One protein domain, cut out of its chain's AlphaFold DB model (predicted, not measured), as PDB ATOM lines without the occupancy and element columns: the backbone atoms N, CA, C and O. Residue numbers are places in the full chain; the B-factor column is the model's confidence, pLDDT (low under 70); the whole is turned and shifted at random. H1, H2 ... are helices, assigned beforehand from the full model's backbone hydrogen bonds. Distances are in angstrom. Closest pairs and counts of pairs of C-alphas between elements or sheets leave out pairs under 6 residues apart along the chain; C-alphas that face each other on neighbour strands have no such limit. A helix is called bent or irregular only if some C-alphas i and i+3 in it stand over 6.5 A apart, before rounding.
ATOM      1  N   ALA A   3      87.760 110.886 107.366       50.28
ATOM      2  CA  ALA A   3      88.341 112.104 106.775       50.28
ATOM      3  C   ALA A   3      88.155 113.399 107.603       50.28
ATOM      4  O   ALA A   3      89.064 114.223 107.655       50.28
ATOM      5  N   LYS A   4      87.031 113.574 108.323       53.03
ATOM      6  CA  LYS A   4      86.765 114.800 109.117       53.03
ATOM      7  C   LYS A   4      87.707 114.981 110.320       53.03
ATOM      8  O   LYS A   4      87.862 116.090 110.817       53.03
ATOM      9  N   ILE A   5      88.360 113.911 110.772       53.34
ATOM     10  CA  ILE A   5      89.230 113.929 111.959       53.34
ATOM     11  C   ILE A   5      90.653 114.378 111.598       53.34
ATOM     12  O   ILE A   5      91.296 115.074 112.381       53.34
ATOM     13  N   LEU A   6      91.124 114.067 110.387       52.19
ATOM     14  CA  LEU A   6      92.448 114.483 109.912       52.19
ATOM     15  C   LEU A   6      92.565 116.006 109.735       52.19
ATOM     16  O   LEU A   6      93.652 116.549 109.930       52.19
ATOM     17  N   GLY A   7      91.456 116.699 109.447       56.47
ATOM     18  CA  GLY A   7      91.424 118.163 109.349       56.47
ATOM     19  C   GLY A   7      91.625 118.880 110.690       56.47
ATOM     20  O   GLY A   7      92.277 119.918 110.740       56.47
ATOM     21  N   PHE A   8      91.138 118.307 111.797       54.66
ATOM     22  CA  PHE A   8      91.239 118.920 113.131       54.66
ATOM     23  C   PHE A   8      92.633 118.762 113.759       54.66
ATOM     24  O   PHE A   8      93.122 119.649 114.459       54.66
ATOM     25  N   VAL A   9      93.290 117.635 113.480       55.25
ATOM     26  CA  VAL A   9      94.533 117.206 114.142       55.25
ATOM     27  C   VAL A   9      95.787 117.947 113.645       55.25
ATOM     28  O   VAL A   9      96.826 117.908 114.299       55.25
ATOM     29  N   ARG A  10      95.713 118.653 112.511       58.03
ATOM     30  CA  ARG A  10      96.853 119.400 111.941       58.03
ATOM     31  C   ARG A  10      96.870 120.889 112.284       58.03
ATOM     32  O   ARG A  10      97.657 121.635 111.709       58.03
ATOM     33  N   THR A  11      96.025 121.349 113.202       64.38
ATOM     34  CA  THR A  11      96.137 122.733 113.664       64.38
ATOM     35  C   THR A  11      97.408 122.873 114.511       64.38
ATOM     36  O   THR A  11      97.706 122.028 115.356       64.38
ATOM     37  N   ALA A  12      98.189 123.935 114.280       63.19
ATOM     38  CA  ALA A  12      99.432 124.217 115.016       63.19
ATOM     39  C   ALA A  12      99.230 124.294 116.549       63.19
ATOM     40  O   ALA A  12     100.191 124.230 117.318       63.19
ATOM     41  N   ASP A  13      97.971 124.399 116.973       67.69
ATOM     42  CA  ASP A  13      97.501 124.469 118.350       67.69
ATOM     43  C   ASP A  13      97.583 123.115 119.082       67.69
ATOM     44  O   ASP A  13      97.440 123.081 120.298       67.69
ATOM     45  N   PHE A  14      97.853 122.007 118.378       82.69
ATOM     46  CA  PHE A  14      97.925 120.652 118.949       82.69
ATOM     47  C   PHE A  14      99.359 120.101 119.039       82.69
ATOM     48  O   PHE A  14      99.553 118.923 119.346       82.69
ATOM     49  N   ASP A  15     100.385 120.930 118.811       89.50
ATOM     50  CA  ASP A  15     101.778 120.545 119.067       89.50
ATOM     51  C   ASP A  15     102.054 120.516 120.582       89.50
ATOM     52  O   ASP A  15     102.468 121.506 121.196       89.50
ATOM     53  N   LEU A  16     101.808 119.353 121.189       92.25
ATOM     54  CA  LEU A  16     101.938 119.146 122.635       92.25
ATOM     55  C   LEU A  16     103.370 119.312 123.140       92.25
ATOM     56  O   LEU A  16     103.570 119.730 124.278       92.25
ATOM     57  N   GLY A  17     104.368 119.059 122.288       92.69
ATOM     58  CA  GLY A  17     105.765 119.313 122.626       92.69
ATOM     59  C   GLY A  17     106.021 120.804 122.833       92.69
ATOM     60  O   GLY A  17     106.602 121.204 123.843       92.69
ATOM     61  N   ARG A  18     105.528 121.648 121.917       93.25
ATOM     62  CA  ARG A  18     105.622 123.110 122.062       93.25
ATOM     63  C   ARG A  18     104.816 123.627 123.249       93.25
ATOM     64  O   ARG A  18     105.280 124.545 123.922       93.25
ATOM     65  N   ILE A  19     103.635 123.064 123.506       95.06
ATOM     66  CA  ILE A  19     102.816 123.444 124.665       95.06
ATOM     67  C   ILE A  19     103.540 123.116 125.971       95.06
ATOM     68  O   ILE A  19     103.625 123.988 126.829       95.06
ATOM     69  N   ASP A  20     104.127 121.924 126.112       94.06
ATOM     70  CA  ASP A  20     104.871 121.544 127.322       94.06
ATOM     71  C   ASP A  20     106.092 122.451 127.552       94.06
ATOM     72  O   ASP A  20     106.317 122.914 128.669       94.06
ATOM     73  N   ILE A  21     106.831 122.803 126.492       94.06
ATOM     74  CA  ILE A  21     107.947 123.764 126.580       94.06
ATOM     75  C   ILE A  21     107.454 125.143 127.047       94.06
ATOM     76  O   ILE A  21     108.073 125.759 127.915       94.06
ATOM     77  N   ARG A  22     106.336 125.640 126.496       95.38
ATOM     78  CA  ARG A  22     105.741 126.917 126.930       95.38
ATOM     79  C   ARG A  22     105.262 126.851 128.377       95.38
ATOM     80  O   ARG A  22     105.558 127.774 129.124       95.38
ATOM     81  N   ARG A  23     104.577 125.772 128.778       95.44
ATOM     82  CA  ARG A  23     104.105 125.541 130.155       95.44
ATOM     83  C   ARG A  23     105.264 125.652 131.139       95.44
ATOM     84  O   ARG A  23     105.158 126.417 132.088       95.44
ATOM     85  N   ARG A  24     106.384 124.965 130.885       93.00
ATOM     86  CA  ARG A  24     107.574 125.032 131.756       93.00
ATOM     87  C   ARG A  24     108.143 126.440 131.846       93.00
ATOM     88  O   ARG A  24     108.324 126.936 132.946       93.00
ATOM     89  N   ARG A  25     108.321 127.117 130.705       94.12
ATOM     90  CA  ARG A  25     108.808 128.503 130.687       94.12
ATOM     91  C   ARG A  25     107.906 129.428 131.502       94.12
ATOM     92  O   ARG A  25     108.412 130.236 132.267       94.12
ATOM     93  N   ILE A  26     106.588 129.334 131.332       94.75
ATOM     94  CA  ILE A  26     105.633 130.147 132.094       94.75
ATOM     95  C   ILE A  26     105.764 129.834 133.585       94.75
ATOM     96  O   ILE A  26     105.943 130.756 134.367       94.75
ATOM     97  N   TYR A  27     105.760 128.555 133.962       93.12
ATOM     98  CA  TYR A  27     105.913 128.130 135.354       93.12
ATOM     99  C   TYR A  27     107.199 128.681 135.992       93.12
ATOM    100  O   TYR A  27     107.142 129.286 137.055       93.12
ATOM    101  N   GLU A  28     108.340 128.536 135.311       91.25
ATOM    102  CA  GLU A  28     109.651 129.033 135.753       91.25
ATOM    103  C   GLU A  28     109.682 130.563 135.906       91.25
ATOM    104  O   GLU A  28     110.306 131.069 136.830       91.25
ATOM    105  N   ASN A  29     108.983 131.307 135.041       90.44
ATOM    106  CA  ASN A  29     108.892 132.768 135.153       90.44
ATOM    107  C   ASN A  29     107.957 133.211 136.287       90.44
ATOM    108  O   ASN A  29     108.198 134.241 136.910       90.44
ATOM    109  N   ILE A  30     106.882 132.466 136.559       88.81
ATOM    110  CA  ILE A  30     105.957 132.826 137.640       88.81
ATOM    111  C   ILE A  30     106.570 132.485 139.000       88.81
ATOM    112  O   ILE A  30     106.480 133.291 139.916       88.81
ATOM    113  N   ILE A  31     107.231 131.333 139.144       88.19
ATOM    114  CA  ILE A  31     107.852 130.956 140.424       88.19
ATOM    115  C   ILE A  31     109.020 131.880 140.806       88.19
ATOM    116  O   ILE A  31     109.324 132.013 141.985       88.19
ATOM    117  N   SER A  32     109.644 132.557 139.831       84.31
ATOM    118  CA  SER A  32     110.670 133.574 140.092       84.31
ATOM    119  C   SER A  32     110.129 134.899 140.641       84.31
ATOM    120  O   SER A  32     110.929 135.781 140.946       84.31
ATOM    121  N   LEU A  33     108.805 135.067 140.765       78.31
ATOM    122  CA  LEU A  33     108.226 136.250 141.399       78.31
ATOM    123  C   LEU A  33     108.699 136.358 142.861       78.31
ATOM    124  O   LEU A  33     108.564 135.391 143.626       78.31
ATOM    125  N   PRO A  34     109.214 137.526 143.283       68.44
ATOM    126  CA  PRO A  34     109.419 137.812 144.695       68.44
ATOM    127  C   PRO A  34     108.092 137.611 145.444       68.44
ATOM    128  O   PRO A  34     107.044 138.033 144.966       68.44
ATOM    129  N   ASN A  35     108.120 136.974 146.616       66.44
ATOM    130  CA  ASN A  35     106.952 136.768 147.494       66.44
ATOM    131  C   ASN A  35     105.906 135.713 147.065       66.44
ATOM    132  O   ASN A  35     104.821 135.666 147.645       66.44
ATOM    133  N   THR A  36     106.221 134.786 146.153       63.00
ATOM    134  CA  THR A  36     105.315 133.655 145.826       63.00
ATOM    135  C   THR A  36     104.959 132.747 147.013       63.00
ATOM    136  O   THR A  36     103.971 132.023 146.940       63.00
ATOM    137  N   GLY A  37     105.728 132.777 148.107       57.56
ATOM    138  CA  GLY A  37     105.567 131.859 149.239       57.56
ATOM    139  C   GLY A  37     104.320 132.067 150.109       57.56
ATOM    140  O   GLY A  37     103.954 131.144 150.832       57.56
ATOM    141  N   VAL A  38     103.674 133.242 150.063       55.34
ATOM    142  CA  VAL A  38     102.504 133.568 150.918       55.34
ATOM    143  C   VAL A  38     101.463 134.449 150.200       55.34
ATOM    144  O   VAL A  38     100.405 134.735 150.752       55.34
ATOM    145  N   ALA A  39     101.728 134.891 148.969       71.12
ATOM    146  CA  ALA A  39     100.872 135.865 148.304       71.12
ATOM    147  C   ALA A  39      99.540 135.260 147.819       71.12
ATOM    148  O   ALA A  39      99.484 134.168 147.244       71.12
ATOM    149  N   VAL A  40      98.469 136.017 148.038       82.75
ATOM    150  CA  VAL A  40      97.189 135.881 147.341       82.75
ATOM    151  C   VAL A  40      97.295 136.660 146.023       82.75
ATOM    152  O   VAL A  40      97.967 137.691 145.961       82.75
ATOM    153  N   LEU A  41      96.693 136.151 144.945       82.94
ATOM    154  CA  LEU A  41      96.723 136.793 143.625       82.94
ATOM    155  C   LEU A  41      95.784 138.011 143.555       82.94
ATOM    156  O   LEU A  41      94.722 137.943 142.940       82.94
ATOM    157  N   GLU A  42      96.204 139.129 144.145       86.50
ATOM    158  CA  GLU A  42      95.457 140.394 144.192       86.50
ATOM    159  C   GLU A  42      96.325 141.608 143.803       86.50
ATOM    160  O   GLU A  42      97.559 141.557 143.819       86.50
ATOM    161  N   GLY A  43      95.669 142.717 143.436       87.44
ATOM    162  CA  GLY A  43      96.301 144.024 143.217       87.44
ATOM    163  C   GLY A  43      97.510 144.001 142.270       87.44
ATOM    164  O   GLY A  43      97.445 143.483 141.153       87.44
ATOM    165  N   SER A  44      98.631 144.566 142.726       88.38
ATOM    166  CA  SER A  44      99.869 144.675 141.943       88.38
ATOM    167  C   SER A  44     100.490 143.321 141.586       88.38
ATOM    168  O   SER A  44     101.061 143.190 140.504       88.38
ATOM    169  N   ALA A  45     100.337 142.296 142.434       86.94
ATOM    170  CA  ALA A  45     100.844 140.952 142.154       86.94
ATOM    171  C   ALA A  45     100.112 140.311 140.963       86.94
ATOM    172  O   ALA A  45     100.723 139.640 140.127       86.94
ATOM    173  N   PHE A  46      98.805 140.561 140.842       90.88
ATOM    174  CA  PHE A  46      98.015 140.107 139.699       90.88
ATOM    175  C   PHE A  46      98.451 140.802 138.398       90.88
ATOM    176  O   PHE A  46      98.618 140.154 137.361       90.88
ATOM    177  N   ASP A  47      98.691 142.112 138.447       92.06
ATOM    178  CA  ASP A  47      99.166 142.888 137.297       92.06
ATOM    179  C   ASP A  47     100.562 142.441 136.835       92.06
ATOM    180  O   ASP A  47     100.812 142.281 135.634       92.06
ATOM    181  N   GLU A  48     101.462 142.168 137.780       91.62
ATOM    182  CA  GLU A  48     102.792 141.635 137.491       91.62
ATOM    183  C   GLU A  48     102.712 140.248 136.836       91.62
ATOM    184  O   GLU A  48     103.376 139.995 135.824       91.62
ATOM    185  N   LEU A  49     101.825 139.376 137.331       92.38
ATOM    186  CA  LEU A  49     101.571 138.062 136.739       92.38
ATOM    187  C   LEU A  49     101.110 138.169 135.275       92.38
ATOM    188  O   LEU A  49     101.572 137.389 134.432       92.38
ATOM    189  N   VAL A  50     100.244 139.132 134.939       95.31
ATOM    190  CA  VAL A  50      99.816 139.387 133.549       95.31
ATOM    191  C   VAL A  50     101.019 139.763 132.677       95.31
ATOM    192  O   VAL A  50     101.223 139.175 131.606       95.31
ATOM    193  N   VAL A  51     101.864 140.688 133.146       94.75
ATOM    194  CA  VAL A  51     103.057 141.150 132.417       94.75
ATOM    195  C   VAL A  51     104.061 140.016 132.198       94.75
ATOM    196  O   VAL A  51     104.567 139.850 131.079       94.75
ATOM    197  N   LEU A  52     104.337 139.212 133.226       93.50
ATOM    198  CA  LEU A  52     105.234 138.060 133.131       93.50
ATOM    199  C   LEU A  52     104.688 136.991 132.193       93.50
ATOM    200  O   LEU A  52     105.415 136.502 131.327       93.50
ATOM    201  N   SER A  53     103.394 136.690 132.294       95.00
ATOM    202  CA  SER A  53     102.711 135.750 131.406       95.00
ATOM    203  C   SER A  53     102.835 136.178 129.943       95.00
ATOM    204  O   SER A  53     103.227 135.377 129.087       95.00
ATOM    205  N   ARG A  54     102.598 137.463 129.642       96.44
ATOM    206  CA  ARG A  54     102.780 138.015 128.293       96.44
ATOM    207  C   ARG A  54     104.223 137.858 127.806       96.44
ATOM    208  O   ARG A  54     104.432 137.433 126.664       96.44
ATOM    209  N   ARG A  55     105.214 138.204 128.637       95.00
ATOM    210  CA  ARG A  55     106.647 138.095 128.298       95.00
ATOM    211  C   ARG A  55     107.052 136.644 128.037       95.00
ATOM    212  O   ARG A  55     107.633 136.361 126.990       95.00
ATOM    213  N   ALA A  56     106.673 135.719 128.919       94.12
ATOM    214  CA  ALA A  56     106.959 134.290 128.787       94.12
ATOM    215  C   ALA A  56     106.364 133.698 127.496       94.12
ATOM    216  O   ALA A  56     107.015 132.902 126.806       94.12
ATOM    217  N   LEU A  57     105.158 134.141 127.124       95.12
ATOM    218  CA  LEU A  57     104.480 133.756 125.885       95.12
ATOM    219  C   LEU A  57     104.978 134.506 124.637       95.12
ATOM    220  O   LEU A  57     104.596 134.135 123.526       95.12
ATOM    221  N   ARG A  58     105.827 135.533 124.788       95.94
ATOM    222  CA  ARG A  58     106.265 136.432 123.704       95.94
ATOM    223  C   ARG A  58     105.079 137.050 122.950       95.94
ATOM    224  O   ARG A  58     105.045 137.070 121.720       95.94
ATOM    225  N   LEU A  59     104.078 137.507 123.699       95.94
ATOM    226  CA  LEU A  59     102.891 138.176 123.168       95.94
ATOM    227  C   LEU A  59     103.039 139.705 123.220       95.94
ATOM    228  O   LEU A  59     103.815 140.261 123.999       95.94
ATOM    229  N   THR A  60     102.282 140.399 122.372       96.75
ATOM    230  CA  THR A  60     102.235 141.869 122.325       96.75
ATOM    231  C   THR A  60     101.304 142.428 123.406       96.75
ATOM    232  O   THR A  60     100.429 141.709 123.892       96.75
ATOM    233  N   ARG A  61     101.464 143.714 123.773       95.31
ATOM    234  CA  ARG A  61     100.688 144.387 124.845       95.31
ATOM    235  C   ARG A  61      99.166 144.296 124.670       95.31
ATOM    236  O   ARG A  61      98.451 144.177 125.651       95.31
ATOM    237  N   ARG A  62      98.660 144.214 123.432       95.25
ATOM    238  CA  ARG A  62      97.224 143.978 123.153       95.25
ATOM    239  C   ARG A  62      96.660 142.685 123.768       95.25
ATOM    240  O   ARG A  62      95.453 142.492 123.772       95.25
ATOM    241  N   SER A  63      97.526 141.774 124.217       96.25
ATOM    242  CA  SER A  63      97.130 140.507 124.843       96.25
ATOM    243  C   SER A  63      96.979 140.622 126.363       96.25
ATOM    244  O   SER A  63      96.514 139.663 126.970       96.25
ATOM    245  N   ASP A  64      97.342 141.758 126.973       96.94
ATOM    246  CA  ASP A  64      97.289 141.940 128.431       96.94
ATOM    247  C   ASP A  64      95.854 141.800 128.960       96.94
ATOM    248  O   ASP A  64      95.634 141.068 129.919       96.94
ATOM    249  N   LEU A  65      94.857 142.393 128.289       97.44
ATOM    250  CA  LEU A  65      93.446 142.266 128.682       97.44
ATOM    251  C   LEU A  65      92.921 140.812 128.569       97.44
ATOM    252  O   LEU A  65      92.425 140.289 129.564       97.44
ATOM    253  N   PRO A  66      93.092 140.091 127.440       98.06
ATOM    254  CA  PRO A  66      92.742 138.669 127.350       98.06
ATOM    255  C   PRO A  66      93.435 137.771 128.380       98.06
ATOM    256  O   PRO A  66      92.836 136.801 128.852       98.06
ATOM    257  N   ILE A  67      94.700 138.058 128.709       97.56
ATOM    258  CA  ILE A  67      95.438 137.342 129.756       97.56
ATOM    259  C   ILE A  67      94.818 137.652 131.120       97.56
ATOM    260  O   ILE A  67      94.521 136.715 131.854       97.56
ATOM    261  N   ARG A  68      94.556 138.927 131.432       97.06
ATOM    262  CA  ARG A  68      93.883 139.357 132.666       97.06
ATOM    263  C   ARG A  68      92.560 138.613 132.849       97.06
ATOM    264  O   ARG A  68      92.401 137.907 133.835       97.06
ATOM    265  N   GLU A  69      91.665 138.678 131.863       97.00
ATOM    266  CA  GLU A  69      90.366 137.984 131.888       97.00
ATOM    267  C   GLU A  69      90.503 136.464 132.060       97.00
ATOM    268  O   GLU A  69      89.711 135.836 132.757       97.00
ATOM    269  N   THR A  70      91.522 135.860 131.442       97.00
ATOM    270  CA  THR A  70      91.823 134.427 131.589       97.00
ATOM    271  C   THR A  70      92.239 134.070 133.015       97.00
ATOM    272  O   THR A  70      91.897 132.990 133.497       97.00
ATOM    273  N   LEU A  71      93.007 134.946 133.663       95.94
ATOM    274  CA  LEU A  71      93.556 134.733 134.999       95.94
ATOM    275  C   LEU A  71      92.570 135.071 136.119       95.94
ATOM    276  O   LEU A  71      92.798 134.636 137.243       95.94
ATOM    277  N   MET A  72      91.463 135.764 135.823       94.94
ATOM    278  CA  MET A  72      90.430 136.096 136.815       94.94
ATOM    279  C   MET A  72      89.857 134.865 137.530       94.94
ATOM    280  O   MET A  72      89.398 134.982 138.655       94.94
ATOM    281  N   GLU A  73      89.911 133.671 136.928       93.88
ATOM    282  CA  GLU A  73      89.487 132.439 137.617       93.88
ATOM    283  C   GLU A  73      90.403 132.019 138.781       93.88
ATOM    284  O   GLU A  73      90.060 131.102 139.524       93.88
ATOM    285  N   PHE A  74      91.579 132.638 138.892       93.12
ATOM    286  CA  PHE A  74      92.548 132.442 139.968       93.12
ATOM    287  C   PHE A  74      92.679 133.682 140.856       93.12
ATOM    288  O   PHE A  74      93.579 133.711 141.694       93.12
ATOM    289  N   ALA A  75      91.827 134.696 140.669       90.56
ATOM    290  CA  ALA A  75      91.740 135.803 141.613       90.56
ATOM    291  C   ALA A  75      91.466 135.241 143.016       90.56
ATOM    292  O   ALA A  75      90.768 134.233 143.161       90.56
ATOM    293  N   ASP A  76      92.101 135.841 144.018       89.00
ATOM    294  CA  ASP A  76      91.983 135.473 145.434       89.00
ATOM    295  C   ASP A  76      92.490 134.051 145.774       89.00
ATOM    296  O   ASP A  76      92.397 133.581 146.910       89.00
ATOM    297  N   ALA A  77      93.074 133.332 144.806       88.69
ATOM    298  CA  ALA A  77      93.651 132.017 145.046       88.69
ATOM    299  C   ALA A  77      95.033 132.140 145.701       88.69
ATOM    300  O   ALA A  77      95.890 132.907 145.253       88.69
ATOM    301  N   SER A  78      95.294 131.310 146.713       88.06
ATOM    302  CA  SER A  78      96.636 131.173 147.284       88.06
ATOM    303  C   SER A  78      97.604 130.604 146.244       88.06
ATOM    304  O   SER A  78      97.323 129.573 145.613       88.06
ATOM    305  N   ILE A  79      98.769 131.240 146.087       86.88
ATOM    306  CA  ILE A  79      99.797 130.777 145.154       86.88
ATOM    307  C   ILE A  79     100.405 129.471 145.678       86.88
ATOM    308  O   ILE A  79     101.223 129.434 146.589       86.88
ATOM    309  N   THR A  80      99.981 128.364 145.078       86.44
ATOM    310  CA  THR A  80     100.504 127.018 145.334       86.44
ATOM    311  C   THR A  80     101.075 126.444 144.042       86.44
ATOM    312  O   THR A  80     100.634 126.827 142.957       86.44
ATOM    313  N   ASP A  81     101.964 125.445 144.126       83.50
ATOM    314  CA  ASP A  81     102.457 124.700 142.949       83.50
ATOM    315  C   ASP A  81     101.306 124.228 142.039       83.50
ATOM    316  O   ASP A  81     101.421 124.194 140.814       83.50
ATOM    317  N   ARG A  82     100.148 123.896 142.632       85.88
ATOM    318  CA  ARG A  82      98.928 123.535 141.901       85.88
ATOM    319  C   ARG A  82      98.375 124.681 141.071       85.88
ATOM    320  O   ARG A  82      98.043 124.474 139.904       85.88
ATOM    321  N   VAL A  83      98.209 125.848 141.684       90.31
ATOM    322  CA  VAL A  83      97.653 127.033 141.022       90.31
ATOM    323  C   VAL A  83      98.606 127.497 139.924       90.31
ATOM    324  O   VAL A  83      98.169 127.678 138.790       90.31
ATOM    325  N   LEU A  84      99.909 127.546 140.211       91.00
ATOM    326  CA  LEU A  84     100.950 127.889 139.238       91.00
ATOM    327  C   LEU A  84     100.954 126.952 138.028       91.00
ATOM    328  O   LEU A  84     100.979 127.405 136.884       91.00
ATOM    329  N   ASP A  85     100.870 125.642 138.261       91.25
ATOM    330  CA  ASP A  85     100.811 124.654 137.186       91.25
ATOM    331  C   ASP A  85      99.539 124.803 136.337       91.25
ATOM    332  O   ASP A  85      99.599 124.742 135.108       91.25
ATOM    333  N   ARG A  86      98.382 125.062 136.966       94.00
ATOM    334  CA  ARG A  86      97.120 125.300 136.245       94.00
ATOM    335  C   ARG A  86      97.178 126.570 135.397       94.00
ATOM    336  O   ARG A  86      96.782 126.516 134.231       94.00
ATOM    337  N   ILE A  87      97.709 127.664 135.943       95.69
ATOM    338  CA  ILE A  87      97.946 128.915 135.213       95.69
ATOM    339  C   ILE A  87      98.857 128.644 134.010       95.69
ATOM    340  O   ILE A  87      98.510 128.979 132.875       95.69
ATOM    341  N   ALA A  88      99.983 127.962 134.229       96.19
ATOM    342  CA  ALA A  88     100.951 127.656 133.184       96.19
ATOM    343  C   ALA A  88     100.356 126.801 132.054       96.19
ATOM    344  O   ALA A  88     100.568 127.110 130.879       96.19
ATOM    345  N   ILE A  89      99.581 125.757 132.377       96.31
ATOM    346  CA  ILE A  89      98.873 124.933 131.381       96.31
ATOM    347  C   ILE A  89      97.884 125.783 130.590       96.31
ATOM    348  O   ILE A  89      97.881 125.730 129.358       96.31
ATOM    349  N   LYS A  90      97.050 126.563 131.288       96.62
ATOM    350  CA  LYS A  90      95.985 127.357 130.675       96.62
ATOM    351  C   LYS A  90      96.554 128.361 129.679       96.62
ATOM    352  O   LYS A  90      96.160 128.365 128.513       96.62
ATOM    353  N   LEU A  91      97.562 129.120 130.094       97.44
ATOM    354  CA  LEU A  91      98.249 130.089 129.246       97.44
ATOM    355  C   LEU A  91      98.995 129.429 128.072       97.44
ATOM    356  O   LEU A  91      98.911 129.906 126.938       97.44
ATOM    357  N   ALA A  92      99.699 128.315 128.306       97.12
ATOM    358  CA  ALA A  92     100.456 127.624 127.260       97.12
ATOM    359  C   ALA A  92      99.558 126.987 126.189       97.12
ATOM    360  O   ALA A  92      99.851 127.096 124.994       97.12
ATOM    361  N   GLY A  93      98.478 126.326 126.609       96.75
ATOM    362  CA  GLY A  93      97.553 125.626 125.721       96.75
ATOM    363  C   GLY A  93      96.514 126.526 125.054       96.75
ATOM    364  O   GLY A  93      96.000 126.183 123.990       96.75
ATOM    365  N   GLY A  94      96.233 127.699 125.628       96.44
ATOM    366  CA  GLY A  94      95.392 128.727 125.008       96.44
ATOM    367  C   GLY A  94      96.171 129.829 124.291       96.44
ATOM    368  O   GLY A  94      95.582 130.834 123.898       96.44
ATOM    369  N   TYR A  95      97.478 129.640 124.069       96.94
ATOM    370  CA  TYR A  95      98.360 130.601 123.396       96.94
ATOM    371  C   TYR A  95      97.748 131.206 122.124       96.94
ATOM    372  O   TYR A  95      97.801 132.418 121.921       96.94
ATOM    373  N   SER A  96      97.141 130.383 121.268       95.06
ATOM    374  CA  SER A  96      96.580 130.847 119.994       95.06
ATOM    375  C   SER A  96      95.310 131.683 120.148       95.06
ATOM    376  O   SER A  96      95.072 132.562 119.319       95.06
ATOM    377  N   LEU A  97      94.527 131.471 121.212       95.06
ATOM    378  CA  LEU A  97      93.402 132.343 121.566       95.06
ATOM    379  C   LEU A  97      93.930 133.696 122.048       95.06
ATOM    380  O   LEU A  97      93.578 134.729 121.478       95.06
ATOM    381  N   LEU A  98      94.874 133.675 122.993       96.81
ATOM    382  CA  LEU A  98      95.480 134.881 123.563       96.81
ATOM    383  C   LEU A  98      96.178 135.730 122.489       96.81
ATOM    384  O   LEU A  98      95.984 136.941 122.426       96.81
ATOM    385  N   LYS A  99      96.906 135.096 121.558       96.38
ATOM    386  CA  LYS A  99      97.562 135.768 120.419       96.38
ATOM    387  C   LYS A  99      96.579 136.513 119.505       96.38
ATOM    388  O   LYS A  99      96.945 137.531 118.905       96.38
ATOM    389  N   ARG A 100      95.352 135.997 119.386       96.00
ATOM    390  CA  ARG A 100      94.240 136.590 118.619       96.00
ATOM    391  C   ARG A 100      93.425 137.596 119.436       96.00
ATOM    392  O   ARG A 100      92.390 138.044 118.959       96.00
ATOM    393  N   GLY A 101      93.862 137.931 120.648       96.62
ATOM    394  CA  GLY A 101      93.142 138.848 121.520       96.62
ATOM    395  C   GLY A 101      91.894 138.231 122.157       96.62
ATOM    396  O   GLY A 101      90.977 138.963 122.503       96.62
TER     397      GLY A 101
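This is residues 3 to 101 of the 296 residues of an uncharacterized protein of marine sediment metagenome (UniProt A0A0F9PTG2). Four helices, H2, H3, H4 and H5, stand round one compact body in two close pairs, H2 with H5 and H3 with H4, crossed at steep tilts. The short H6 covers part of one end of this body, where H4 begins, and from the same end residues 3 to 11, with H1, stick out as a free arm. The printed part has 99 residues with six named helices, H1 to H6 in chain order, and no named strand, and its class is all helix. The whole is compact, with a radius of gyration of the C-alphas of 14.2 A, and elongated with the arm, spanning 51 by 26 by 21 A; the body without the arm spans 37 by 25 by 19 A.

Begin with H2, residues 16 to 31, the longest helix. H5, residues 81 to 93, touches it at a steep tilt of 44 degrees, opposite ways; look at the closest C-alphas, those of Arg 23 and Ala 88, 4.9 A apart. H3, residues 43 to 57, forms a helical hairpin with H2, opposite ways at 35.1 degrees, only just a steep tilt; their closest C-alphas, Ile 26 and Ala 56, are 5.5 A apart. H4, residues 61 to 74, touches H3 at a steep tilt of 59 degrees, opposite ways, closest at the C-alphas of Val 50 and Arg 68, 6.0 A apart. H4 and H5 form another helical hairpin but only just touch, with 3 pairs of C-alphas within 8 A, the closest being Leu 71 and Ile 87 at 7.3 A. H2 and H4 are apart. H6, residues 95 to 99, touches residues 63 to 67 of H4 alone, closest at the C-alphas of Ser 63 and Leu 98, 6.0 A apart. H1, residues 3 to 9, touches no helix. Every O i to N i+4 pair is within hydrogen-bond range in H2, H3, H5 and H6; H4 has 6 of 10, and H1 has 1 of 3, beside 2 of 4 O i to N i+3 pairs.

Find C-alpha 16 at (101.938, 119.146, 122.635); from there H2 runs 22.2 A to C-alpha 31 at (107.852, 130.956, 140.424). H3 is 21.7 A long, H4 20.9 A and H5 17.9 A from first to last C-alpha. H4 is irregular, but only just: C-alphas 62 and 65 are 6.9 A apart. H1 begins at C-alpha 3, at (88.341, 112.104, 106.775), and is 10.9 A long; H6 is 6.0 A long and ends at C-alpha 99, at (97.562, 135.768, 120.419).

The two C-alphas farthest apart are those of Ala 3 and Asn 35, 51.1 A. The printed part has no cut. The link from H2 to H3, 11 residues, is long; those from H3 to H4 and from H5 to H6 are tight. The mean pLDDT of the printed part is 87.0; look for values under 70 at residues 3 to 13 and 34 to 38.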